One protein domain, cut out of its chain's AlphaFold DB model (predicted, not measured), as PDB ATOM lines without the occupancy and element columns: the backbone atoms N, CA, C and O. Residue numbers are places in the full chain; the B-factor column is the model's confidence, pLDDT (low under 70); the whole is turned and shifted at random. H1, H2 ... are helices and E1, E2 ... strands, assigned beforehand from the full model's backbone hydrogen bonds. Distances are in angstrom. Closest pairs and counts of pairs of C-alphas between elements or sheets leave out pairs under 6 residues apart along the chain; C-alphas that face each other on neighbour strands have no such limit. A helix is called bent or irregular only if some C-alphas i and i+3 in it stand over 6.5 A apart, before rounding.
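What this domain is: This is residues 10 to 197 of the 792 residues of a protein of Hypsibius dujardini (UniProt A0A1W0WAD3). Look for two lobes along the longest axis: a closed barrel of five strands, E1, E2, E3, E5 and E4 round the ring, and a small sheet of E6, E8 and E7 with the bent helix H3 and the long helix H4 packed on it. A short pairing of E3 with E6 joins the lobes, and H1 and H2 sit outside the barrel. The printed part has 188 residues, with four named helices and eight named strands in the order H1 E1 E2 E3 H2 E4 E5 E6 H3 E7 E8 H4, class mixed. The strand pairing is mixed; the whole is compact, with a radius of gyration of the C-alphas of 17.6 A and spans of 53 by 38 by 27 A.

How they stand to each other: Start at H1, residues 10 to 14, outside the barrel over E3, residues 49 to 56; their closest C-alphas, Leu 10 and Tyr 49, are 6.8 A apart. E1, residues 22 to 33, E2, residues 38 to 45, and E3 form a meander, each the antiparallel neighbour of the one before: find N 27 and O 43 at 2.8 A, N 44 and O 51 at 2.9 A. H2, residues 61 to 67, is on the barrel, at a height of 7.4 A over the sheet. E4, residues 75 to 89, and E5, residues 92 to 106, form a hairpin, with N 98 and O 83 at 2.8 A. E4 is antiparallel to E1, N 26 and O 75 at 2.8 A, and E5 parallel to E3, N 55 and O 97 at 2.8 A. E6, residues 119 to 127, is parallel to E3, N 121 and O 50 at 2.9 A, and antiparallel to E8, residues 166 to 173, N 122 and O 171 at 2.9 A. H3, residues 128 to 149, assigned as one helix by its hydrogen bonds, is bent, C-alphas 138 and 141 being 8.6 A apart; its arms H3a, 128 to 138, and H3b, 141 to 149, are about perpendicular at 85 degrees and touch only at the corner, closest at Phe 134 and Val 141, C-alphas 5.3 A apart. H3a is irregular, C-alphas 134 and 137 being 8.2 A apart. E7, residues 152 to 155, forms a hairpin with E8, N 154 and O 170 at 2.9 A. H4, residues 175 to 196, runs along E8, at 23 degrees on the local plane. With residues 177 to 185 alone it touches H3b, opposite ways at a tilt of 36 degrees, only just steep; the closest C-alphas, Ser 149 and Gln 177, are 5.0 A apart. Every O i to N i+4 pair is within hydrogen-bond range in H1, H2, H3b and H4; H3a has 3 of 7, and 4 of 8 O i to N i+3 pairs.

Where its parts are: Find C-alpha 10 at (132.402, -56.572, 22.090), where H1 begins. E1 spans 26.4 A and bends by 82 degrees at residue 25; E4 spans 25.1 A and bends by 99 degrees at residue 86. E5 runs 34.1 A from C-alpha 92 at (151.976, -64.864, 16.805), and E6 25.6 A. H4 runs 31.0 A to C-alpha 196 at (168.477, -48.862, 15.359).

The domain as a whole: The two C-alphas farthest apart, those of His 106 and Asp 197, are 55.0 A apart. The printed part has no cut, and its long link is E5 to E6, residues 107 to 118. Mean pLDDT of the printed part is 91.1; look for values under 70 at residues 109 to 116 and 194 to 197.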
ATOM      1  N   LEU A  10     131.086 -56.019  22.433       96.31
ATOM      2  CA  LEU A  10     132.402 -56.572  22.090       96.31
ATOM      3  C   LEU A  10     133.535 -55.729  22.678       96.31
ATOM      4  O   LEU A  10     134.558 -56.270  23.100       96.31
ATOM      5  N   LEU A  11     133.362 -54.406  22.733       95.31
ATOM      6  CA  LEU A  11     134.363 -53.525  23.325       95.31
ATOM      7  C   LEU A  11     134.411 -53.683  24.853       95.31
ATOM      8  O   LEU A  11     135.509 -53.713  25.407       95.31
ATOM      9  N   CYS A  12     133.254 -53.845  25.507       95.81
ATOM     10  CA  CYS A  12     133.157 -54.163  26.937       95.81
ATOM     11  C   CYS A  12     133.843 -55.499  27.262       95.81
ATOM     12  O   CYS A  12     134.698 -55.550  28.147       95.81
ATOM     13  N   MET A  13     133.556 -56.553  26.491       96.12
ATOM     14  CA  MET A  13     134.190 -57.869  26.651       96.12
ATOM     15  C   MET A  13     135.721 -57.776  26.540       96.12
ATOM     16  O   MET A  13     136.445 -58.321  27.369       96.12
ATOM     17  N   LEU A  14     136.239 -57.021  25.562       95.06
ATOM     18  CA  LEU A  14     137.684 -56.800  25.383       95.06
ATOM     19  C   LEU A  14     138.329 -55.922  26.470       95.06
ATOM     20  O   LEU A  14     139.559 -55.849  26.552       95.06
ATOM     21  N   ASN A  15     137.527 -55.226  27.275       92.88
ATOM     22  CA  ASN A  15     137.973 -54.463  28.440       92.88
ATOM     23  C   ASN A  15     137.880 -55.265  29.747       92.88
ATOM     24  O   ASN A  15     138.158 -54.700  30.803       92.88
ATOM     25  N   ASN A  16     137.524 -56.555  29.688       92.56
ATOM     26  CA  ASN A  16     137.217 -57.387  30.856       92.56
ATOM     27  C   ASN A  16     136.052 -56.828  31.696       92.56
ATOM     28  O   ASN A  16     136.024 -56.984  32.915       92.56
ATOM     29  N   GLU A  17     135.105 -56.140  31.059       93.94
ATOM     30  CA  GLU A  17     133.845 -55.754  31.693       93.94
ATOM     31  C   GLU A  17     132.851 -56.920  31.562       93.94
ATOM     32  O   GLU A  17     132.836 -57.600  30.537       93.94
ATOM     33  N   GLU A  18     132.012 -57.147  32.580       92.31
ATOM     34  CA  GLU A  18     130.978 -58.198  32.592       92.31
ATOM     35  C   GLU A  18     129.607 -57.613  32.188       92.31
ATOM     36  O   GLU A  18     128.840 -57.141  33.040       92.31
ATOM     37  N   PRO A  19     129.264 -57.572  30.888       92.62
ATOM     38  CA  PRO A  19     127.948 -57.129  30.445       92.62
ATOM     39  C   PRO A  19     126.861 -58.101  30.922       92.62
ATOM     40  O   PRO A  19     126.992 -59.315  30.827       92.62
ATOM     41  N   ARG A  20     125.720 -57.566  31.375       90.38
ATOM     42  CA  ARG A  20     124.592 -58.382  31.876       90.38
ATOM     43  C   ARG A  20     123.977 -59.315  30.831       90.38
ATOM     44  O   ARG A  20     123.267 -60.243  31.202       90.38
ATOM     45  N   ARG A  21     124.132 -58.988  29.547       93.94
ATOM     46  CA  ARG A  21     123.546 -59.724  28.426       93.94
ATOM     47  C   ARG A  21     124.386 -59.506  27.171       93.94
ATOM     48  O   ARG A  21     124.505 -58.368  26.712       93.94
ATOM     49  N   ILE A  22     124.914 -60.585  26.605       96.50
ATOM     50  CA  ILE A  22     125.762 -60.546  25.411       96.50
ATOM     51  C   ILE A  22     124.989 -61.159  24.257       96.50
ATOM     52  O   ILE A  22     124.884 -62.375  24.163       96.50
ATOM     53  N   VAL A  23     124.427 -60.314  23.399       95.44
ATOM     54  CA  VAL A  23     123.789 -60.743  22.151       95.44
ATOM     55  C   VAL A  23     124.622 -60.198  21.006       95.44
ATOM     56  O   VAL A  23     124.778 -58.981  20.897       95.44
ATOM     57  N   VAL A  24     125.163 -61.087  20.176       95.50
ATOM     58  CA  VAL A  24     125.998 -60.742  19.017       95.50
ATOM     59  C   VAL A  24     125.544 -61.514  17.782       95.50
ATOM     60  O   VAL A  24     124.892 -62.551  17.876       95.50
ATOM     61  N   GLN A  25     125.894 -61.011  16.606       94.19
ATOM     62  CA  GLN A  25     125.741 -61.710  15.340       94.19
ATOM     63  C   GLN A  25     127.027 -62.476  15.007       94.19
ATOM     64  O   GLN A  25     128.117 -61.896  14.980       94.19
ATOM     65  N   LEU A  26     126.898 -63.768  14.718       95.00
ATOM     66  CA  LEU A  26     127.971 -64.614  14.207       95.00
ATOM     67  C   LEU A  26     128.024 -64.485  12.680       95.00
ATOM     68  O   LEU A  26     127.220 -65.081  11.985       95.00
ATOM     69  N   LEU A  27     128.987 -63.738  12.143       92.94
ATOM     70  CA  LEU A  27     129.202 -63.562  10.695       92.94
ATOM     71  C   LEU A  27     129.956 -64.731  10.037       92.94
ATOM     72  O   LEU A  27     130.268 -64.689   8.848       92.94
ATOM     73  N   GLY A  28     130.365 -65.710  10.839       94.12
ATOM     74  CA  GLY A  28     130.863 -66.995  10.377       94.12
ATOM     75  C   GLY A  28     132.137 -67.479  11.047       94.12
ATOM     76  O   GLY A  28     132.741 -66.790  11.882       94.12
ATOM     77  N   THR A  29     132.532 -68.694  10.679       96.25
ATOM     78  CA  THR A  29     133.586 -69.456  11.358       96.25
ATOM     79  C   THR A  29     134.733 -69.846  10.422       96.25
ATOM     80  O   THR A  29     134.607 -69.894   9.196       96.25
ATOM     81  N   ARG A  30     135.925 -70.078  10.983       96.44
ATOM     82  CA  ARG A  30     137.090 -70.567  10.229       96.44
ATOM     83  C   ARG A  30     138.038 -71.359  11.122       96.44
ATOM     84  O   ARG A  30     138.501 -70.829  12.121       96.44
ATOM     85  N   LYS A  31     138.443 -72.562  10.699       96.06
ATOM     86  CA  LYS A  31     139.496 -73.339  11.383       96.06
ATOM     87  C   LYS A  31     140.839 -72.595  11.384       96.06
ATOM     88  O   LYS A  31     141.276 -72.085  10.344       96.06
ATOM     89  N   ILE A  32     141.475 -72.532  12.549       95.62
ATOM     90  CA  ILE A  32     142.797 -71.939  12.774       95.62
ATOM     91  C   ILE A  32     143.641 -72.854  13.664       95.62
ATOM     92  O   ILE A  32     143.118 -73.528  14.547       95.62
ATOM     93  N   ASP A  33     144.954 -72.841  13.458       93.25
ATOM     94  CA  ASP A  33     145.883 -73.557  14.327       93.25
ATOM     95  C   ASP A  33     146.330 -72.651  15.481       93.25
ATOM     96  O   ASP A  33     146.815 -71.528  15.276       93.25
ATOM     97  N   THR A  34     146.150 -73.155  16.699       93.25
ATOM     98  CA  THR A  34     146.586 -72.539  17.958       93.25
ATOM     99  C   THR A  34     147.684 -73.389  18.598       93.25
ATOM    100  O   THR A  34     147.960 -74.504  18.149       93.25
ATOM    101  N   ALA A  35     148.320 -72.894  19.661       90.81
ATOM    102  CA  ALA A  35     149.320 -73.675  20.394       90.81
ATOM    103  C   ALA A  35     148.748 -74.948  21.049       90.81
ATOM    104  O   ALA A  35     149.488 -75.912  21.242       90.81
ATOM    105  N   THR A  36     147.456 -74.958  21.389       92.25
ATOM    106  CA  THR A  36     146.782 -76.065  22.088       92.25
ATOM    107  C   THR A  36     146.065 -77.033  21.141       92.25
ATOM    108  O   THR A  36     145.712 -78.135  21.555       92.25
ATOM    109  N   GLY A  37     145.891 -76.673  19.867       94.19
ATOM    110  CA  GLY A  37     145.246 -77.509  18.852       94.19
ATOM    111  C   GLY A  37     144.560 -76.696  17.754       94.19
ATOM    112  O   GLY A  37     144.770 -75.489  17.622       94.19
ATOM    113  N   THR A  38     143.725 -77.348  16.947       95.69
ATOM    114  CA  THR A  38     142.899 -76.659  15.944       95.69
ATOM    115  C   THR A  38     141.633 -76.114  16.609       95.69
ATOM    116  O   THR A  38     140.816 -76.890  17.099       95.69
ATOM    117  N   ALA A  39     141.473 -74.792  16.599       96.38
ATOM    118  CA  ALA A  39     140.300 -74.085  17.112       96.38
ATOM    119  C   ALA A  39     139.464 -73.495  15.964       96.38
ATOM    120  O   ALA A  39     139.940 -73.372  14.826       96.38
ATOM    121  N   LEU A  40     138.238 -73.058  16.257       96.81
ATOM    122  CA  LEU A  40     137.442 -72.249  15.335       96.81
ATOM    123  C   LEU A  40     137.578 -70.768  15.669       96.81
ATOM    124  O   LEU A  40     137.305 -70.345  16.782       96.81
ATOM    125  N   SER A  41     137.971 -69.969  14.681       96.69
ATOM    126  CA  SER A  41     137.914 -68.512  14.728       96.69
ATOM    127  C   SER A  41     136.514 -68.037  14.355       96.69
ATOM    128  O   SER A  41     136.016 -68.372  13.281       96.69
ATOM    129  N   LEU A  42     135.916 -67.230  15.222       97.38
ATOM    130  CA  LEU A  42     134.584 -66.655  15.100       97.38
ATOM    131  C   LEU A  42     134.676 -65.192  14.656       97.38
ATOM    132  O   LEU A  42     135.521 -64.423  15.136       97.38
ATOM    133  N   ARG A  43     133.784 -64.800  13.746       95.88
ATOM    134  CA  ARG A  43     133.579 -63.407  13.339       95.88
ATOM    135  C   ARG A  43     132.330 -62.880  14.026       95.88
ATOM    136  O   ARG A  43     131.233 -63.295  13.681       95.88
ATOM    137  N   LEU A  44     132.500 -61.985  14.988       96.25
ATOM    138  CA  LEU A  44     131.407 -61.472  15.810       96.25
ATOM    139  C   LEU A  44     131.094 -60.023  15.432       96.25
ATOM    140  O   LEU A  44     132.009 -59.250  15.133       96.25
ATOM    141  N   ASN A  45     129.818 -59.651  15.463       94.06
ATOM    142  CA  ASN A  45     129.342 -58.292  15.223       94.06
ATOM    143  C   ASN A  45     128.277 -57.920  16.259       94.06
ATOM    144  O   ASN A  45     127.302 -58.646  16.412       94.06
ATOM    145  N   ASP A  46     128.451 -56.803  16.960       94.44
ATOM    146  CA  ASP A  46     127.486 -56.330  17.961       94.44
ATOM    147  C   ASP A  46     126.577 -55.187  17.469       94.44
ATOM    148  O   ASP A  46     125.886 -54.549  18.256       94.44
ATOM    149  N   GLY A  47     126.582 -54.902  16.164       90.12
ATOM    150  CA  GLY A  47     125.859 -53.782  15.553       90.12
ATOM    151  C   GLY A  47     126.672 -52.483  15.522       90.12
ATOM    152  O   GLY A  47     126.539 -51.703  14.575       90.12
ATOM    153  N   GLN A  48     127.585 -52.285  16.479       92.06
ATOM    154  CA  GLN A  48     128.492 -51.134  16.530       92.06
ATOM    155  C   GLN A  48     129.923 -51.497  16.107       92.06
ATOM    156  O   GLN A  48     130.594 -50.709  15.428       92.06
ATOM    157  N   TYR A  49     130.386 -52.684  16.487       94.94
ATOM    158  CA  TYR A  49     131.733 -53.187  16.280       94.94
ATOM    159  C   TYR A  49     131.739 -54.572  15.642       94.94
ATOM    160  O   TYR A  49     130.841 -55.383  15.840       94.94
ATOM    161  N   SER A  50     132.801 -54.862  14.892       94.19
ATOM    162  CA  SER A  50     133.098 -56.201  14.383       94.19
ATOM    163  C   SER A  50     134.457 -56.675  14.875       94.19
ATOM    164  O   SER A  50     135.442 -55.936  14.817       94.19
ATOM    165  N   PHE A  51     134.522 -57.926  15.319       95.56
ATOM    166  CA  PHE A  51     135.733 -58.537  15.847       95.56
ATOM    167  C   PHE A  51     135.980 -59.906  15.210       95.56
ATOM    168  O   PHE A  51     135.120 -60.782  15.217       95.56
ATOM    169  N   TYR A  52     137.178 -60.095  14.655       93.31
ATOM    170  CA  TYR A  52     137.545 -61.277  13.857       93.31
ATOM    171  C   TYR A  52     138.466 -62.254  14.609       93.31
ATOM    172  O   TYR A  52     139.188 -63.044  13.988       93.31
ATOM    173  N   ARG A  53     138.520 -62.145  15.941       92.81
ATOM    174  CA  ARG A  53     139.404 -62.929  16.818       92.81
ATOM    175  C   ARG A  53     138.658 -63.517  18.022       92.81
ATOM    176  O   ARG A  53     139.255 -63.702  19.080       92.81
ATOM    177  N   GLY A  54     137.367 -63.816  17.865       95.62
ATOM    178  CA  GLY A  54     136.721 -64.792  18.742       95.62
ATOM    179  C   GLY A  54     137.288 -66.177  18.436       95.62
ATOM    180  O   GLY A  54     137.570 -66.455  17.269       95.62
ATOM    181  N   ILE A  55     137.509 -67.014  19.444       97.06
ATOM    182  CA  ILE A  55     137.971 -68.394  19.272       97.06
ATOM    183  C   ILE A  55     137.234 -69.337  20.222       97.06
ATOM    184  O   ILE A  55     136.809 -68.914  21.291       97.06
ATOM    185  N   THR A  56     137.117 -70.607  19.852       96.69
ATOM    186  CA  THR A  56     136.674 -71.679  20.758       96.69
ATOM    187  C   THR A  56     137.861 -72.397  21.391       96.69
ATOM    188  O   THR A  56     138.968 -72.386  20.847       96.69
ATOM    189  N   GLU A  57     137.635 -73.085  22.508       94.81
ATOM    190  CA  GLU A  57     138.627 -74.010  23.061       94.81
ATOM    191  C   GLU A  57     138.714 -75.282  22.188       94.81
ATOM    192  O   GLU A  57     137.665 -75.838  21.836       94.81
ATOM    193  N   PRO A  58     139.925 -75.753  21.810       92.88
ATOM    194  CA  PRO A  58     140.090 -76.967  21.015       92.88
ATOM    195  C   PRO A  58     139.435 -78.199  21.645       92.88
ATOM    196  O   PRO A  58     139.773 -78.591  22.759       92.88
ATOM    197  N   GLY A  59     138.533 -78.846  20.908       91.50
ATOM    198  CA  GLY A  59     137.810 -80.038  21.365       91.50
ATOM    199  C   GLY A  59     136.697 -79.757  22.376       91.50
ATOM    200  O   GLY A  59     136.190 -80.699  22.985       91.50
ATOM    201  N   SER A  60     136.318 -78.492  22.571       95.25
ATOM    202  CA  SER A  60     135.136 -78.145  23.364       95.25
ATOM    203  C   SER A  60     133.841 -78.616  22.700       95.25
ATOM    204  O   SER A  60     133.760 -78.756  21.479       95.25
ATOM    205  N   PHE A  61     132.800 -78.786  23.520       96.31
ATOM    206  CA  PHE A  61     131.444 -79.060  23.041       96.31
ATOM    207  C   PHE A  61     130.966 -77.969  22.073       96.31
ATOM    208  O   PHE A  61     130.443 -78.277  21.011       96.31
ATOM    209  N   LEU A  62     131.254 -76.700  22.378       96.06
ATOM    210  CA  LEU A  62     130.905 -75.590  21.498       96.06
ATOM    211  C   LEU A  62     131.570 -75.700  20.115       96.06
ATOM    212  O   LEU A  62     130.945 -75.401  19.097       96.06
ATOM    213  N   GLN A  63     132.837 -76.126  20.059       96.69
ATOM    214  CA  GLN A  63     133.499 -76.369  18.780       96.69
ATOM    215  C   GLN A  63     132.791 -77.471  17.985       96.69
ATOM    216  O   GLN A  63     132.593 -77.288  16.789       96.69
ATOM    217  N   GLU A  64     132.411 -78.581  18.623       96.31
ATOM    218  CA  GLU A  64     131.666 -79.670  17.975       96.31
ATOM    219  C   GLU A  64     130.343 -79.156  17.386       96.31
ATOM    220  O   GLU A  64     130.099 -79.334  16.195       96.31
ATOM    221  N   GLN A  65     129.568 -78.387  18.158       96.19
ATOM    222  CA  GLN A  65     128.313 -77.790  17.687       96.19
ATOM    223  C   GLN A  65     128.501 -76.838  16.492       96.19
ATOM    224  O   GLN A  65     127.698 -76.821  15.560       96.19
ATOM    225  N   LEU A  66     129.568 -76.033  16.494       94.88
ATOM    226  CA  LEU A  66     129.903 -75.155  15.368       94.88
ATOM    227  C   LEU A  66     130.377 -75.928  14.130       94.88
ATOM    228  O   LEU A  66     130.149 -75.472  13.011       94.88
ATOM    229  N   GLU A  67     131.066 -77.059  14.308       95.50
ATOM    230  CA  GLU A  67     131.478 -77.933  13.200       95.50
ATOM    231  C   GLU A  67     130.293 -78.702  12.596       95.50
ATOM    232  O   GLU A  67     130.299 -78.957  11.390       95.50
ATOM    233  N   ASP A  68     129.266 -78.982  13.401       96.19
ATOM    234  CA  ASP A  68     128.007 -79.615  12.996       96.19
ATOM    235  C   ASP A  68     126.965 -78.623  12.428       96.19
ATOM    236  O   ASP A  68     125.831 -79.010  12.143       96.19
ATOM    237  N   ASP A  69     127.355 -77.358  12.207       93.25
ATOM    238  CA  ASP A  69     126.510 -76.284  11.652       93.25
ATOM    239  C   ASP A  69     125.260 -75.979  12.512       93.25
ATOM    240  O   ASP A  69     124.239 -75.503  12.011       93.25
ATOM    241  N   GLU A  70     125.322 -76.209  13.834       94.19
ATOM    242  CA  GLU A  70     124.240 -75.815  14.760       94.19
ATOM    243  C   GLU A  70     124.095 -74.284  14.862       94.19
ATOM    244  O   GLU A  70     123.039 -73.769  15.239       94.19
ATOM    245  N   PHE A  71     125.144 -73.553  14.478       95.00
ATOM    246  CA  PHE A  71     125.211 -72.095  14.433       95.00
ATOM    247  C   PHE A  71     125.545 -71.626  13.011       95.00
ATOM    248  O   PHE A  71     126.699 -71.277  12.741       95.00
ATOM    249  N   PRO A  72     124.564 -71.601  12.093       93.38
ATOM    250  CA  PRO A  72     124.820 -71.184  10.724       93.38
ATOM    251  C   PRO A  72     125.318 -69.736  10.675       93.38
ATOM    252  O   PRO A  72     124.993 -68.922  11.549       93.38
ATOM    253  N   ASP A  73     126.082 -69.399   9.636       93.06
ATOM    254  CA  ASP A  73     126.530 -68.027   9.395       93.06
ATOM    255  C   ASP A  73     125.335 -67.046   9.439       93.06
ATOM    256  O   ASP A  73     124.202 -67.358   9.056       93.06
ATOM    257  N   ASP A  74     125.601 -65.848   9.949       91.75
ATOM    258  CA  ASP A  74     124.662 -64.744  10.166       91.75
ATOM    259  C   ASP A  74     123.609 -64.961  11.263       91.75
ATOM    260  O   ASP A  74     122.653 -64.184  11.369       91.75
ATOM    261  N   SER A  75     123.800 -65.967  12.117       93.31
ATOM    262  CA  SER A  75     122.951 -66.214  13.287       93.31
ATOM    263  C   SER A  75     123.117 -65.162  14.385       93.31
ATOM    264  O   SER A  75     124.205 -64.627  14.604       93.31
ATOM    265  N   ILE A  76     122.040 -64.908  15.129       93.56
ATOM    266  CA  ILE A  76     122.083 -64.146  16.382       93.56
ATOM    267  C   ILE A  76     122.286 -65.135  17.524       93.56
ATOM    268  O   ILE A  76     121.484 -66.057  17.704       93.56
ATOM    269  N   VAL A  77     123.351 -64.933  18.292       96.06
ATOM    270  CA  VAL A  77     123.769 -65.819  19.380       96.06
ATOM    271  C   VAL A  77     123.862 -65.046  20.691       96.06
ATOM    272  O   VAL A  77     124.231 -63.868  20.715       96.06
ATOM    273  N   GLY A  78     123.495 -65.712  21.782       96.44
ATOM    274  CA  GLY A  78     123.791 -65.272  23.138       96.44
ATOM    275  C   GLY A  78     125.110 -65.889  23.589       96.44
ATOM    276  O   GLY A  78     125.272 -67.095  23.444       96.44
ATOM    277  N   ILE A  79     126.049 -65.095  24.101       97.50
ATOM    278  CA  ILE A  79     127.288 -65.614  24.708       97.50
ATOM    279  C   ILE A  79     127.083 -65.662  26.220       97.50
ATOM    280  O   ILE A  79     126.830 -64.622  26.834       97.50
ATOM    281  N   ASP A  80     127.188 -66.855  26.802       96.12
ATOM    282  CA  ASP A  80     126.951 -67.075  28.233       96.12
ATOM    283  C   ASP A  80     128.248 -67.044  29.043       96.12
ATOM    284  O   ASP A  80     128.256 -66.529  30.162       96.12
ATOM    285  N   ASP A  81     129.340 -67.555  28.468       96.25
ATOM    286  CA  ASP A  81     130.640 -67.634  29.131       96.25
ATOM    287  C   ASP A  81     131.790 -67.335  28.159       96.25
ATOM    288  O   ASP A  81     131.859 -67.870  27.043       96.25
ATOM    289  N   PHE A  82     132.692 -66.448  28.579       96.69
ATOM    290  CA  PHE A  82     133.831 -66.007  27.784       96.69
ATOM    291  C   PHE A  82     134.993 -65.529  28.660       96.69
ATOM    292  O   PHE A  82     134.806 -64.999  29.753       96.69
ATOM    293  N   GLU A  83     136.199 -65.596  28.106       96.12
ATOM    294  CA  GLU A  83     137.401 -64.998  28.679       96.12
ATOM    295  C   GLU A  83     138.116 -64.152  27.616       96.12
ATOM    296  O   GLU A  83     138.327 -64.586  26.480       96.12
ATOM    297  N   CYS A  84     138.533 -62.929  27.957       95.50
ATOM    298  CA  CYS A  84     139.468 -62.192  27.109       95.50
ATOM    299  C   CYS A  84     140.898 -62.547  27.515       95.50
ATOM    300  O   CYS A  84     141.395 -62.119  28.556       95.50
ATOM    301  N   THR A  85     141.560 -63.318  26.661       94.94
ATOM    302  CA  THR A  85     142.895 -63.851  26.921       94.94
ATOM    303  C   THR A  85     143.822 -63.594  25.738       94.94
ATOM    304  O   THR A  85     143.468 -62.926  24.759       94.94
ATOM    305  N   THR A  86     145.036 -64.117  25.834       93.56
ATOM    306  CA  THR A  86     146.061 -63.989  24.806       93.56
ATOM    307  C   THR A  86     146.538 -65.366  24.383       93.56
ATOM    308  O   THR A  86     147.001 -66.149  25.213       93.56
ATOM    309  N   GLU A  87     146.445 -65.635  23.082       94.25
ATOM    310  CA  GLU A  87     146.746 -66.928  22.472       94.25
ATOM    311  C   GLU A  87     147.767 -66.818  21.341       94.25
ATOM    312  O   GLU A  87     147.902 -65.785  20.677       94.25
ATOM    313  N   ILE A  88     148.497 -67.908  21.097       91.06
ATOM    314  CA  ILE A  88     149.451 -67.988  19.986       91.06
ATOM    315  C   ILE A  88     148.720 -68.539  18.761       91.06
ATOM    316  O   ILE A  88     148.493 -69.742  18.645       91.06
ATOM    317  N   ILE A  89     148.400 -67.657  17.814       89.50
ATOM    318  CA  ILE A  89     147.746 -68.000  16.547       89.50
ATOM    319  C   ILE A  89     148.738 -67.775  15.407       89.50
ATOM    320  O   ILE A  89     149.229 -66.658  15.210       89.50
ATOM    321  N   ASN A  90     149.022 -68.820  14.620       88.56
ATOM    322  CA  ASN A  90     150.017 -68.784  13.535       88.56
ATOM    323  C   ASN A  90     151.398 -68.266  13.996       88.56
ATOM    324  O   ASN A  90     151.979 -67.377  13.366       88.56
ATOM    325  N   ASN A  91     151.905 -68.786  15.121       86.75
ATOM    326  CA  ASN A  91     153.169 -68.372  15.759       86.75
ATOM    327  C   ASN A  91     153.226 -66.887  16.158       86.75
ATOM    328  O   ASN A  91     154.307 -66.309  16.275       86.75
ATOM    329  N   LYS A  92     152.068 -66.246  16.339       87.12
ATOM    330  CA  LYS A  92     151.976 -64.864  16.805       87.12
ATOM    331  C   LYS A  92     151.029 -64.792  17.981       87.12
ATOM    332  O   LYS A  92     149.883 -65.209  17.880       87.12
ATOM    333  N   GLU A  93     151.523 -64.219  19.062       89.31
ATOM    334  CA  GLU A  93     150.723 -63.899  20.230       89.31
ATOM    335  C   GLU A  93     149.699 -62.803  19.882       89.31
ATOM    336  O   GLU A  93     150.058 -61.760  19.319       89.31
ATOM    337  N   GLN A  94     148.420 -63.071  20.136       91.75
ATOM    338  CA  GLN A  94     147.292 -62.211  19.783       91.75
ATOM    339  C   GLN A  94     146.267 -62.199  20.914       91.75
ATOM    340  O   GLN A  94     145.997 -63.230  21.523       91.75
ATOM    341  N   ARG A  95     145.660 -61.034  21.153       93.81
ATOM    342  CA  ARG A  95     144.529 -60.896  22.069       93.81
ATOM    343  C   ARG A  95     143.262 -61.435  21.403       93.81
ATOM    344  O   ARG A  95     142.973 -61.079  20.256       93.81
ATOM    345  N   VAL A  96     142.544 -62.299  22.105       96.12
ATOM    346  CA  VAL A  96     141.384 -63.048  21.602       96.12
ATOM    347  C   VAL A  96     140.231 -62.992  22.603       96.12
ATOM    348  O   VAL A  96     140.426 -62.669  23.776       96.12
ATOM    349  N   LEU A  97     139.026 -63.304  22.131       97.25
ATOM    350  CA  LEU A  97     137.897 -63.651  22.997       97.25
ATOM    351  C   LEU A  97     137.725 -65.166  22.930       97.25
ATOM    352  O   LEU A  97     137.318 -65.678  21.889       97.25
ATOM    353  N   LEU A  98     138.083 -65.869  24.000       97.00
ATOM    354  CA  LEU A  98     137.846 -67.300  24.137       97.00
ATOM    355  C   LEU A  98     136.391 -67.494  24.568       97.00
ATOM    356  O   LEU A  98     136.012 -67.071  25.655       97.00
ATOM    357  N   ILE A  99     135.569 -68.058  23.688       97.81
ATOM    358  CA  ILE A  99     134.152 -68.317  23.947       97.81
ATOM    359  C   ILE A  99     134.021 -69.754  24.440       97.81
ATOM    360  O   ILE A  99     134.379 -70.687  23.713       97.81
ATOM    361  N   HIS A 100     133.537 -69.918  25.671       96.75
ATOM    362  CA  HIS A 100     133.336 -71.227  26.291       96.75
ATOM    363  C   HIS A 100     131.935 -71.766  26.006       96.75
ATOM    364  O   HIS A 100     131.792 -72.947  25.692       96.75
ATOM    365  N   ASP A 101     130.927 -70.892  26.069       97.12
ATOM    366  CA  ASP A 101     129.529 -71.259  25.866       97.12
ATOM    367  C   ASP A 101     128.761 -70.159  25.119       97.12
ATOM    368  O   ASP A 101     128.919 -68.958  25.380       97.12
ATOM    369  N   MET A 102     127.929 -70.581  24.172       97.25
ATOM    370  CA  MET A 102     126.977 -69.714  23.491       97.25
ATOM    371  C   MET A 102     125.747 -70.506  23.058       97.25
ATOM    372  O   MET A 102     125.836 -71.676  22.698       97.25
ATOM    373  N   HIS A 103     124.596 -69.841  23.016       96.38
ATOM    374  CA  HIS A 103     123.339 -70.429  22.569       96.38
ATOM    375  C   HIS A 103     122.750 -69.663  21.388       96.38
ATOM    376  O   HIS A 103     122.841 -68.438  21.270       96.38
ATOM    377  N   LEU A 104     122.114 -70.405  20.488       95.81
ATOM    378  CA  LEU A 104     121.453 -69.846  19.321       95.81
ATOM    379  C   LEU A 104     120.148 -69.154  19.741       95.81
ATOM    380  O   LEU A 104     119.253 -69.792  20.294       95.81
ATOM    381  N   LEU A 105     120.017 -67.861  19.442       94.25
ATOM    382  CA  LEU A 105     118.768 -67.116  19.631       94.25
ATOM    383  C   LEU A 105     117.933 -67.132  18.347       94.25
ATOM    384  O   LEU A 105     116.730 -67.383  18.390       94.25
ATOM    385  N   HIS A 106     118.577 -66.880  17.201       92.50
ATOM    386  CA  HIS A 106     117.939 -66.880  15.881       92.50
ATOM    387  C   HIS A 106     118.903 -67.425  14.820       92.50
ATOM    388  O   HIS A 106     120.022 -66.928  14.706       92.50
ATOM    389  N   SER A 107     118.466 -68.397  14.012       91.94
ATOM    390  CA  SER A 107     119.239 -68.906  12.872       91.94
ATOM    391  C   SER A 107     118.989 -68.114  11.583       91.94
ATOM    392  O   SER A 107     117.844 -67.942  11.166       91.94
ATOM    393  N   GLY A 108     120.077 -67.719  10.914       73.88
ATOM    394  CA  GLY A 108     120.104 -67.308   9.502       73.88
ATOM    395  C   GLY A 108     119.475 -65.953   9.112       73.88
ATOM    396  O   GLY A 108     118.721 -65.335   9.859       73.88
ATOM    397  N   PHE A 109     119.833 -65.511   7.891       62.88
ATOM    398  CA  PHE A 109     119.333 -64.404   7.035       62.88
ATOM    399  C   PHE A 109     118.603 -63.205   7.681       62.88
ATOM    400  O   PHE A 109     117.698 -62.619   7.080       62.88
ATOM    401  N   TYR A 110     119.036 -62.737   8.850       65.19
ATOM    402  CA  TYR A 110     118.626 -61.436   9.394       65.19
ATOM    403  C   TYR A 110     119.435 -60.298   8.732       65.19
ATOM    404  O   TYR A 110     120.160 -59.552   9.384       65.19
ATOM    405  N   MET A 111     119.363 -60.194   7.400       57.22
ATOM    406  CA  MET A 111     120.350 -59.447   6.601       57.22
ATOM    407  C   MET A 111     120.068 -57.956   6.373       57.22
ATOM    408  O   MET A 111     121.003 -57.206   6.121       57.22
ATOM    409  N   ASP A 112     118.834 -57.469   6.506       55.56
ATOM    410  CA  ASP A 112     118.516 -56.193   5.836       55.56
ATOM    411  C   ASP A 112     118.396 -54.951   6.734       55.56
ATOM    412  O   ASP A 112     118.224 -53.851   6.204       55.56
ATOM    413  N   LYS A 113     118.442 -55.062   8.072       55.81
ATOM    414  CA  LYS A 113     118.108 -53.900   8.935       55.81
ATOM    415  C   LYS A 113     118.942 -53.652  10.188       55.81
ATOM    416  O   LYS A 113     118.811 -52.567  10.744       55.81
ATOM    417  N   LEU A 114     119.763 -54.598  10.644       54.66
ATOM    418  CA  LEU A 114     120.443 -54.471  11.946       54.66
ATOM    419  C   LEU A 114     121.934 -54.136  11.857       54.66
ATOM    420  O   LEU A 114     122.500 -53.635  12.822       54.66
ATOM    421  N   ALA A 115     122.575 -54.351  10.711       56.72
ATOM    422  CA  ALA A 115     123.973 -53.995  10.557       56.72
ATOM    423  C   ALA A 115     124.068 -52.538  10.092       56.72
ATOM    424  O   ALA A 115     123.866 -52.232   8.917       56.72
ATOM    425  N   GLY A 116     124.419 -51.629  11.005       67.12
ATOM    426  CA  GLY A 116     125.097 -50.397  10.601       67.12
ATOM    427  C   GLY A 116     126.381 -50.724   9.821       67.12
ATOM    428  O   GLY A 116     126.636 -51.857   9.430       67.12
ATOM    429  N   THR A 117     127.248 -49.748   9.588       80.00
ATOM    430  CA  THR A 117     128.623 -50.035   9.144       80.00
ATOM    431  C   THR A 117     129.487 -50.243  10.393       80.00
ATOM    432  O   THR A 117     130.034 -49.249  10.890       80.00
ATOM    433  N   PRO A 118     129.575 -51.465  10.966       86.38
ATOM    434  CA  PRO A 118     130.269 -51.675  12.227       86.38
ATOM    435  C   PRO A 118     131.747 -51.324  12.082       86.38
ATOM    436  O   PRO A 118     132.384 -51.569  11.051       86.38
ATOM    437  N   ARG A 119     132.313 -50.747  13.138       93.56
ATOM    438  CA  ARG A 119     133.744 -50.451  13.206       93.56
ATOM    439  C   ARG A 119     134.492 -51.735  13.531       93.56
ATOM    440  O   ARG A 119     134.208 -52.395  14.522       93.56
ATOM    441  N   ALA A 120     135.476 -52.093  12.724       94.75
ATOM    442  CA  ALA A 120     136.328 -53.223  13.043       94.75
ATOM    443  C   ALA A 120     137.183 -52.916  14.289       94.75
ATOM    444  O   ALA A 120     137.564 -51.766  14.530       94.75
ATOM    445  N   ILE A 121     137.481 -53.951  15.073       96.88
ATOM    446  CA  ILE A 121     138.456 -53.924  16.165       96.88
ATOM    447  C   ILE A 121     139.603 -54.859  15.782       96.88
ATOM    448  O   ILE A 121     139.397 -56.044  15.523       96.88
ATOM    449  N   GLU A 122     140.819 -54.326  15.744       96.19
ATOM    450  CA  GLU A 122     142.036 -55.070  15.411       96.19
ATOM    451  C   GLU A 122     143.151 -54.760  16.408       96.19
ATOM    452  O   GLU A 122     143.193 -53.685  17.008       96.19
ATOM    453  N   PHE A 123     144.096 -55.686  16.544       95.44
ATOM    454  CA  PHE A 123     145.268 -55.512  17.397       95.44
ATOM    455  C   PHE A 123     146.547 -55.540  16.564       95.44
ATOM    456  O   PHE A 123     146.694 -56.339  15.635       95.44
ATOM    457  N   ILE A 124     147.500 -54.672  16.899       95.38
ATOM    458  CA  ILE A 124     148.837 -54.680  16.304       95.38
ATOM    459  C   ILE A 124     149.903 -54.751  17.392       95.38
ATOM    460  O   ILE A 124     149.880 -53.999  18.366       95.38
ATOM    461  N   ARG A 125     150.839 -55.682  17.207       94.75
ATOM    462  CA  ARG A 125     151.987 -55.895  18.086       94.75
ATOM    463  C   ARG A 125     153.079 -54.875  17.772       94.75
ATOM    464  O   ARG A 125     153.472 -54.736  16.616       94.75
ATOM    465  N   ILE A 126     153.558 -54.198  18.807       95.56
ATOM    466  CA  ILE A 126     154.636 -53.208  18.776       95.56
ATOM    467  C   ILE A 126     155.776 -53.742  19.643       95.56
ATOM    468  O   ILE A 126     155.516 -54.067  20.803       95.56
ATOM    469  N   PRO A 127     157.018 -53.847  19.144       94.56
ATOM    470  CA  PRO A 127     158.154 -54.211  19.986       94.56
ATOM    471  C   PRO A 127     158.271 -53.269  21.192       94.56
ATOM    472  O   PRO A 127     158.090 -52.056  21.064       94.56
ATOM    473  N   ALA A 128     158.556 -53.820  22.370       92.19
ATOM    474  CA  ALA A 128     158.561 -53.065  23.623       92.19
ATOM    475  C   ALA A 128     159.584 -51.918  23.604       92.19
ATOM    476  O   ALA A 128     159.312 -50.857  24.166       92.19
ATOM    477  N   ILE A 129     160.703 -52.106  22.897       90.88
ATOM    478  CA  ILE A 129     161.742 -51.088  22.710       90.88
ATOM    479  C   ILE A 129     161.189 -49.824  22.027       90.88
ATOM    480  O   ILE A 129     161.364 -48.716  22.536       90.88
ATOM    481  N   HIS A 130     160.382 -49.980  20.972       93.62
ATOM    482  CA  HIS A 130     159.779 -48.847  20.267       93.62
ATOM    483  C   HIS A 130     158.497 -48.335  20.915       93.62
ATOM    484  O   HIS A 130     158.116 -47.191  20.679       93.62
ATOM    485  N   PHE A 131     157.803 -49.134  21.731       94.06
ATOM    486  CA  PHE A 131     156.528 -48.724  22.333       94.06
ATOM    487  C   PHE A 131     156.633 -47.402  23.103       94.06
ATOM    488  O   PHE A 131     155.719 -46.569  23.067       94.06
ATOM    489  N   SER A 132     157.772 -47.192  23.764       89.81
ATOM    490  CA  SER A 132     158.066 -45.946  24.457       89.81
ATOM    491  C   SER A 132     158.083 -44.754  23.489       89.81
ATOM    492  O   SER A 132     157.443 -43.755  23.776       89.81
ATOM    493  N   LEU A 133     158.650 -44.880  22.288       89.94
ATOM    494  CA  LEU A 133     158.684 -43.815  21.277       89.94
ATOM    495  C   LEU A 133     157.292 -43.431  20.757       89.94
ATOM    496  O   LEU A 133     157.035 -42.262  20.469       89.94
ATOM    497  N   PHE A 134     156.366 -44.390  20.668       92.25
ATOM    498  CA  PHE A 134     154.984 -44.102  20.267       92.25
ATOM    499  C   PHE A 134     154.190 -43.360  21.351       92.25
ATOM    500  O   PHE A 134     153.272 -42.600  21.035       92.25
ATOM    501  N   THR A 135     154.510 -43.607  22.623       90.62
ATOM    502  CA  THR A 135     153.755 -43.106  23.785       90.62
ATOM    503  C   THR A 135     154.422 -41.910  24.477       90.62
ATOM    504  O   THR A 135     153.741 -41.139  25.153       90.62
ATOM    505  N   GLN A 136     155.724 -41.700  24.270       81.94
ATOM    506  CA  GLN A 136     156.484 -40.533  24.717       81.94
ATOM    507  C   GLN A 136     156.070 -39.266  23.946       81.94
ATOM    508  O   GLN A 136     155.311 -39.306  22.977       81.94
ATOM    509  N   ASN A 137     156.550 -38.105  24.407       75.25
ATOM    510  CA  ASN A 137     156.298 -36.797  23.791       75.25
ATOM    511  C   ASN A 137     154.808 -36.491  23.580       75.25
ATOM    512  O   ASN A 137     154.400 -36.097  22.494       75.25
ATOM    513  N   GLN A 138     153.980 -36.677  24.615       76.00
ATOM    514  CA  GLN A 138     152.545 -36.354  24.571       76.00
ATOM    515  C   GLN A 138     151.782 -37.064  23.438       76.00
ATOM    516  O   GLN A 138     150.846 -36.497  22.870       76.00
ATOM    517  N   TYR A 139     152.159 -38.304  23.109       87.12
ATOM    518  CA  TYR A 139     151.499 -39.093  22.067       87.12
ATOM    519  C   TYR A 139     151.603 -38.475  20.661       87.12
ATOM    520  O   TYR A 139     150.730 -38.730  19.838       87.12
ATOM    521  N   VAL A 140     152.635 -37.680  20.347       89.50
ATOM    522  CA  VAL A 140     152.780 -37.041  19.018       89.50
ATOM    523  C   VAL A 140     152.709 -38.061  17.875       89.50
ATOM    524  O   VAL A 140     151.938 -37.865  16.940       89.50
ATOM    525  N   VAL A 141     153.436 -39.179  17.973       92.56
ATOM    526  CA  VAL A 141     153.423 -40.240  16.947       92.56
ATOM    527  C   VAL A 141     152.043 -40.894  16.849       92.56
ATOM    528  O   VAL A 141     151.509 -41.088  15.759       92.56
ATOM    529  N   LEU A 142     151.422 -41.199  17.989       94.19
ATOM    530  CA  LEU A 142     150.076 -41.771  18.020       94.19
ATOM    531  C   LEU A 142     149.015 -40.804  17.479       94.19
ATOM    532  O   LEU A 142     148.090 -41.239  16.797       94.19
ATOM    533  N   ASN A 143     149.159 -39.505  17.721       93.06
ATOM    534  CA  ASN A 143     148.279 -38.474  17.185       93.06
ATOM    535  C   ASN A 143     148.465 -38.305  15.675       93.06
ATOM    536  O   ASN A 143     147.461 -38.190  14.979       93.06
ATOM    537  N   ASP A 144     149.696 -38.388  15.156       94.50
ATOM    538  CA  ASP A 144     149.956 -38.469  13.710       94.50
ATOM    539  C   ASP A 144     149.231 -39.671  13.092       94.50
ATOM    540  O   ASP A 144     148.509 -39.516  12.110       94.50
ATOM    541  N   ILE A 145     149.331 -40.858  13.702       95.94
ATOM    542  CA  ILE A 145     148.654 -42.066  13.203       95.94
ATOM    543  C   ILE A 145     147.132 -41.903  13.231       95.94
ATOM    544  O   ILE A 145     146.469 -42.228  12.243       95.94
ATOM    545  N   ARG A 146     146.571 -41.393  14.333       96.50
ATOM    546  CA  ARG A 146     145.126 -41.141  14.477       96.50
ATOM    547  C   ARG A 146     144.635 -40.123  13.449       96.50
ATOM    548  O   ARG A 146     143.646 -40.375  12.774       96.50
ATOM    549  N   GLN A 147     145.347 -39.008  13.286       93.00
ATOM    550  CA  GLN A 147     144.998 -37.960  12.327       93.00
ATOM    551  C   GLN A 147     145.126 -38.445  10.878       93.00
ATOM    552  O   GLN A 147     144.285 -38.113  10.048       93.00
ATOM    553  N   TYR A 148     146.156 -39.237  10.580       92.81
ATOM    554  CA  TYR A 148     146.395 -39.783   9.247       92.81
ATOM    555  C   TYR A 148     145.344 -40.820   8.844       92.81
ATOM    556  O   TYR A 148     144.897 -40.828   7.703       92.81
ATOM    557  N   SER A 149     144.983 -41.714   9.767       96.44
ATOM    558  CA  SER A 149     144.128 -42.865   9.466       96.44
ATOM    559  C   SER A 149     142.648 -42.650   9.765       96.44
ATOM    560  O   SER A 149     141.825 -43.399   9.252       96.44
ATOM    561  N   GLY A 150     142.297 -41.704  10.641       94.44
ATOM    562  CA  GLY A 150     140.950 -41.582  11.209       94.44
ATOM    563  C   GLY A 150     140.574 -42.697  12.196       94.44
ATOM    564  O   GLY A 150     139.501 -42.633  12.794       94.44
ATOM    565  N   ALA A 151     141.436 -43.702  12.397       96.38
ATOM    566  CA  ALA A 151     141.207 -44.778  13.351       96.38
ATOM    567  C   ALA A 151     141.506 -44.320  14.784       96.38
ATOM    568  O   ALA A 151     142.445 -43.560  15.048       96.38
ATOM    569  N   ILE A 152     140.756 -44.866  15.736       96.69
ATOM    570  CA  ILE A 152     141.092 -44.779  17.153       96.69
ATOM    571  C   ILE A 152     142.228 -45.770  17.405       96.69
ATOM    572  O   ILE A 152     142.079 -46.966  17.171       96.69
ATOM    573  N   VAL A 153     143.368 -45.268  17.875       97.00
ATOM    574  CA  VAL A 153     144.535 -46.082  18.243       97.00
ATOM    575  C   VAL A 153     144.773 -45.936  19.733       97.00
ATOM    576  O   VAL A 153     145.070 -44.828  20.191       97.00
ATOM    577  N   GLN A 154     144.642 -47.020  20.489       96.06
ATOM    578  CA  GLN A 154     144.774 -47.019  21.943       96.06
ATOM    579  C   GLN A 154     145.820 -48.048  22.395       96.06
ATOM    580  O   GLN A 154     145.782 -49.187  21.933       96.06
ATOM    581  N   PRO A 155     146.769 -47.670  23.269       95.81
ATOM    582  CA  PRO A 155     147.659 -48.636  23.893       95.81
ATOM    583  C   PRO A 155     146.902 -49.546  24.851       95.81
ATOM    584  O   PRO A 155     146.126 -49.069  25.678       95.81
ATOM    585  N   GLU A 156     147.162 -50.844  24.748       95.06
ATOM    586  CA  GLU A 156     146.660 -51.818  25.707       95.06
ATOM    587  C   GLU A 156     147.481 -51.796  27.007       95.06
ATOM    588  O   GLU A 156     148.662 -51.422  26.987       95.06
ATOM    589  N   PRO A 157     146.878 -52.218  28.132       91.81
ATOM    590  CA  PRO A 157     147.587 -52.480  29.380       91.81
ATOM    591  C   PRO A 157     148.803 -53.403  29.192       91.81
ATOM    592  O   PRO A 157     148.845 -54.231  28.280       91.81
ATOM    593  N   ARG A 158     149.819 -53.262  30.056       89.06
ATOM    594  CA  ARG A 158     151.080 -54.024  29.950       89.06
ATOM    595  C   ARG A 158     150.868 -55.540  30.037       89.06
ATOM    596  O   ARG A 158     151.598 -56.280  29.394       89.06
ATOM    597  N   ASP A 159     149.885 -55.964  30.812       89.56
ATOM    598  CA  ASP A 159     149.463 -57.344  31.054       89.56
ATOM    599  C   ASP A 159     148.620 -57.947  29.918       89.56
ATOM    600  O   ASP A 159     148.242 -59.112  29.985       89.56
ATOM    601  N   ALA A 160     148.366 -57.202  28.835       87.50
ATOM    602  CA  ALA A 160     147.645 -57.715  27.671       87.50
ATOM    603  C   ALA A 160     148.427 -58.766  26.856       87.50
ATOM    604  O   ALA A 160     147.837 -59.454  26.027       87.50
ATOM    605  N   LEU A 161     149.743 -58.884  27.041       89.44
ATOM    606  CA  LEU A 161     150.576 -59.942  26.456       89.44
ATOM    607  C   LEU A 161     151.313 -60.685  27.571       89.44
ATOM    608  O   LEU A 161     151.702 -60.076  28.568       89.44
ATOM    609  N   ARG A 162     151.545 -61.987  27.381       89.31
ATOM    610  CA  ARG A 162     152.400 -62.797  28.258       89.31
ATOM    611  C   ARG A 162     153.878 -62.466  28.027       89.31
ATOM    612  O   ARG A 162     154.664 -62.519  28.970       89.31
ATOM    613  N   ASP A 163     154.255 -62.129  26.791       87.19
ATOM    614  CA  ASP A 163     155.624 -61.753  26.425       87.19
ATOM    615  C   ASP A 163     155.886 -60.247  26.597       87.19
ATOM    616  O   ASP A 163     155.305 -59.394  25.919       87.19
ATOM    617  N   ASP A 164     156.844 -59.921  27.466       88.62
ATOM    618  CA  ASP A 164     157.268 -58.551  27.747       88.62
ATOM    619  C   ASP A 164     158.063 -57.907  26.591       88.62
ATOM    620  O   ASP A 164     158.295 -56.696  26.614       88.62
ATOM    621  N   SER A 165     158.456 -58.678  25.564       89.19
ATOM    622  CA  SER A 165     159.173 -58.174  24.380       89.19
ATOM    623  C   SER A 165     158.319 -57.283  23.474       89.19
ATOM    624  O   SER A 165     158.847 -56.610  22.583       89.19
ATOM    625  N   ALA A 166     157.003 -57.244  23.693       92.94
ATOM    626  CA  ALA A 166     156.084 -56.441  22.909       92.94
ATOM    627  C   ALA A 166     154.945 -55.845  23.740       92.94
ATOM    628  O   ALA A 166     154.731 -56.147  24.914       92.94
ATOM    629  N   ARG A 167     154.199 -54.956  23.097       95.00
ATOM    630  CA  ARG A 167     152.967 -54.344  23.586       95.00
ATOM    631  C   ARG A 167     151.933 -54.357  22.467       95.00
ATOM    632  O   ARG A 167     152.288 -54.485  21.293       95.00
ATOM    633  N   LEU A 168     150.658 -54.215  22.812       95.31
ATOM    634  CA  LEU A 168     149.575 -54.159  21.832       95.31
ATOM    635  C   LEU A 168     149.020 -52.746  21.704       95.31
ATOM    636  O   LEU A 168     148.830 -52.041  22.694       95.31
ATOM    637  N   PHE A 169     148.710 -52.364  20.472       96.94
ATOM    638  CA  PHE A 169     147.779 -51.281  20.187       96.94
ATOM    639  C   PHE A 169     146.466 -51.864  19.682       96.94
ATOM    640  O   PHE A 169     146.464 -52.676  18.754       96.94
ATOM    641  N   ARG A 170     145.360 -51.407  20.268       96.88
ATOM    642  CA  ARG A 170     144.003 -51.623  19.773       96.88
ATOM    643  C   ARG A 170     143.669 -50.547  18.749       96.88
ATOM    644  O   ARG A 170     143.870 -49.356  18.995       96.88
ATOM    645  N   LEU A 171     143.185 -50.981  17.594       97.25
ATOM    646  CA  LEU A 171     142.776 -50.156  16.466       97.25
ATOM    647  C   LEU A 171     141.269 -50.318  16.286       97.25
ATOM    648  O   LEU A 171     140.803 -51.437  16.085       97.25
ATOM    649  N   VAL A 172     140.521 -49.219  16.341       96.56
ATOM    650  CA  VAL A 172     139.062 -49.219  16.173       96.56
ATOM    651  C   VAL A 172     138.668 -48.215  15.096       96.56
ATOM    652  O   VAL A 172     139.011 -47.035  15.188       96.56
ATOM    653  N   GLY A 173     137.953 -48.662  14.068       95.81
ATOM    654  CA  GLY A 173     137.527 -47.806  12.958       95.81
ATOM    655  C   GLY A 173     137.003 -48.602  11.769       95.81
ATOM    656  O   GLY A 173     136.799 -49.810  11.857       95.81
ATOM    657  N   GLU A 174     136.792 -47.944  10.635       93.38
ATOM    658  CA  GLU A 174     136.506 -48.665   9.390       93.38
ATOM    659  C   GLU A 174     137.710 -49.528   8.973       93.38
ATOM    660  O   GLU A 174     138.865 -49.202   9.253       93.38
ATOM    661  N   ILE A 175     137.470 -50.615   8.235       89.31
ATOM    662  CA  ILE A 175     138.542 -51.516   7.770       89.31
ATOM    663  C   ILE A 175     139.610 -50.752   6.961       89.31
ATOM    664  O   ILE A 175     140.804 -51.053   7.051       89.31
ATOM    665  N   SER A 176     139.196 -49.752   6.178       90.56
ATOM    666  CA  SER A 176     140.079 -48.838   5.440       90.56
ATOM    667  C   SER A 176     140.995 -48.047   6.387       90.56
ATOM    668  O   SER A 176     142.215 -48.049   6.204       90.56
ATOM    669  N   GLN A 177     140.423 -47.446   7.432       95.88
ATOM    670  CA  GLN A 177     141.116 -46.668   8.461       95.88
ATOM    671  C   GLN A 177     142.098 -47.539   9.252       95.88
ATOM    672  O   GLN A 177     143.259 -47.172   9.420       95.88
ATOM    673  N   ILE A 178     141.693 -48.746   9.661       95.12
ATOM    674  CA  ILE A 178     142.580 -49.685  10.366       95.12
ATOM    675  C   ILE A 178     143.773 -50.070   9.492       95.12
ATOM    676  O   ILE A 178     144.913 -50.047   9.960       95.12
ATOM    677  N   LYS A 179     143.552 -50.387   8.209       93.75
ATOM    678  CA  LYS A 179     144.651 -50.703   7.281       93.75
ATOM    679  C   LYS A 179     145.614 -49.526   7.124       93.75
ATOM    680  O   LYS A 179     146.827 -49.740   7.101       93.75
ATOM    681  N   GLN A 180     145.097 -48.298   7.060       94.38
ATOM    682  CA  GLN A 180     145.920 -47.087   7.027       94.38
ATOM    683  C   GLN A 180     146.712 -46.899   8.328       94.38
ATOM    684  O   GLN A 180     147.913 -46.638   8.263       94.38
ATOM    685  N   ALA A 181     146.087 -47.105   9.492       96.62
ATOM    686  CA  ALA A 181     146.747 -47.032  10.795       96.62
ATOM    687  C   ALA A 181     147.875 -48.068  10.909       96.62
ATOM    688  O   ALA A 181     149.005 -47.717  11.245       96.62
ATOM    689  N   GLN A 182     147.612 -49.326  10.541       96.25
ATOM    690  CA  GLN A 182     148.625 -50.386  10.506       96.25
ATOM    691  C   GLN A 182     149.776 -50.049   9.550       96.25
ATOM    692  O   GLN A 182     150.939 -50.261   9.888       96.25
ATOM    693  N   GLY A 183     149.471 -49.524   8.357       95.00
ATOM    694  CA  GLY A 183     150.483 -49.085   7.395       95.00
ATOM    695  C   GLY A 183     151.361 -47.965   7.953       95.00
ATOM    696  O   GLY A 183     152.587 -48.036   7.851       95.00
ATOM    697  N   ARG A 184     150.749 -46.973   8.608       96.25
ATOM    698  CA  ARG A 184     151.456 -45.844   9.223       96.25
ATOM    699  C   ARG A 184     152.323 -46.282  10.405       96.25
ATOM    700  O   ARG A 184     153.476 -45.872  10.476       96.25
ATOM    701  N   ILE A 185     151.820 -47.170  11.262       96.19
ATOM    702  CA  ILE A 185     152.590 -47.780  12.359       96.19
ATOM    703  C   ILE A 185     153.810 -48.527  11.816       96.19
ATOM    704  O   ILE A 185     154.918 -48.306  12.292       96.19
ATOM    705  N   ARG A 186     153.639 -49.371  10.789       95.50
ATOM    706  CA  ARG A 186     154.765 -50.093  10.165       95.50
ATOM    707  C   ARG A 186     155.786 -49.143   9.542       95.50
ATOM    708  O   ARG A 186     156.970 -49.446   9.566       95.50
ATOM    709  N   SER A 187     155.345 -48.018   8.978       93.56
ATOM    710  CA  SER A 187     156.252 -46.990   8.457       93.56
ATOM    711  C   SER A 187     157.099 -46.370   9.566       93.56
ATOM    712  O   SER A 187     158.296 -46.207   9.369       93.56
ATOM    713  N   TRP A 188     156.492 -46.056  10.714       94.31
ATOM    714  CA  TRP A 188     157.207 -45.536  11.880       94.31
ATOM    715  C   TRP A 188     158.178 -46.559  12.470       94.31
ATOM    716  O   TRP A 188     159.320 -46.216  12.753       94.31
ATOM    717  N   LEU A 189     157.756 -47.821  12.587       92.88
ATOM    718  CA  LEU A 189     158.647 -48.899  13.019       92.88
ATOM    719  C   LEU A 189     159.854 -49.015  12.091       92.88
ATOM    720  O   LEU A 189     160.968 -48.994  12.573       92.88
ATOM    721  N   LYS A 190     159.664 -48.975  10.766       89.94
ATOM    722  CA  LYS A 190     160.788 -48.985   9.817       89.94
ATOM    723  C   LYS A 190     161.738 -47.803   9.971       89.94
ATOM    724  O   LYS A 190     162.928 -47.981   9.765       89.94
ATOM    725  N   THR A 191     161.235 -46.602  10.260       87.25
ATOM    726  CA  THR A 191     162.117 -45.449  10.500       87.25
ATOM    727  C   THR A 191     162.887 -45.600  11.807       87.25
ATOM    728  O   THR A 191     164.055 -45.254  11.847       87.25
ATOM    729  N   MET A 192     162.261 -46.173  12.840       85.62
ATOM    730  CA  MET A 192     162.913 -46.447  14.123       85.62
ATOM    731  C   MET A 192     163.931 -47.589  14.006       85.62
ATOM    732  O   MET A 192     165.021 -47.480  14.548       85.62
ATOM    733  N   ASP A 193     163.617 -48.635  13.242       79.25
ATOM    734  CA  ASP A 193     164.529 -49.734  12.917       79.25
ATOM    735  C   ASP A 193     165.690 -49.246  12.040       79.25
ATOM    736  O   ASP A 193     166.816 -49.691  12.206       79.25
ATOM    737  N   ALA A 194     165.445 -48.308  11.115       66.94
ATOM    738  CA  ALA A 194     166.501 -47.689  10.312       66.94
ATOM    739  C   ALA A 194     167.451 -46.824  11.156       66.94
ATOM    740  O   ALA A 194     168.610 -46.667  10.775       66.94
ATOM    741  N   ASP A 195     166.977 -46.302  12.289       56.47
ATOM    742  CA  ASP A 195     167.811 -45.630  13.287       56.47
ATOM    743  C   ASP A 195     168.509 -46.645  14.225       56.47
ATOM    744  O   ASP A 195     169.639 -46.406  14.655       56.47
ATOM    745  N   GLU A 196     167.892 -47.800  14.518       53.94
ATOM    746  CA  GLU A 196     168.477 -48.862  15.359       53.94
ATOM    747  C   GLU A 196     169.500 -49.745  14.628       53.94
ATOM    748  O   GLU A 196     170.436 -50.233  15.263       53.94
ATOM    749  N   ASP A 197     169.408 -49.884  13.302       44.12
ATOM    750  CA  ASP A 197     170.399 -50.610  12.495       44.12
ATOM    751  C   ASP A 197     171.641 -49.762  12.176       44.12
ATOM    752  O   ASP A 197     172.481 -50.166  11.369       44.12
TER     753      ASP A 197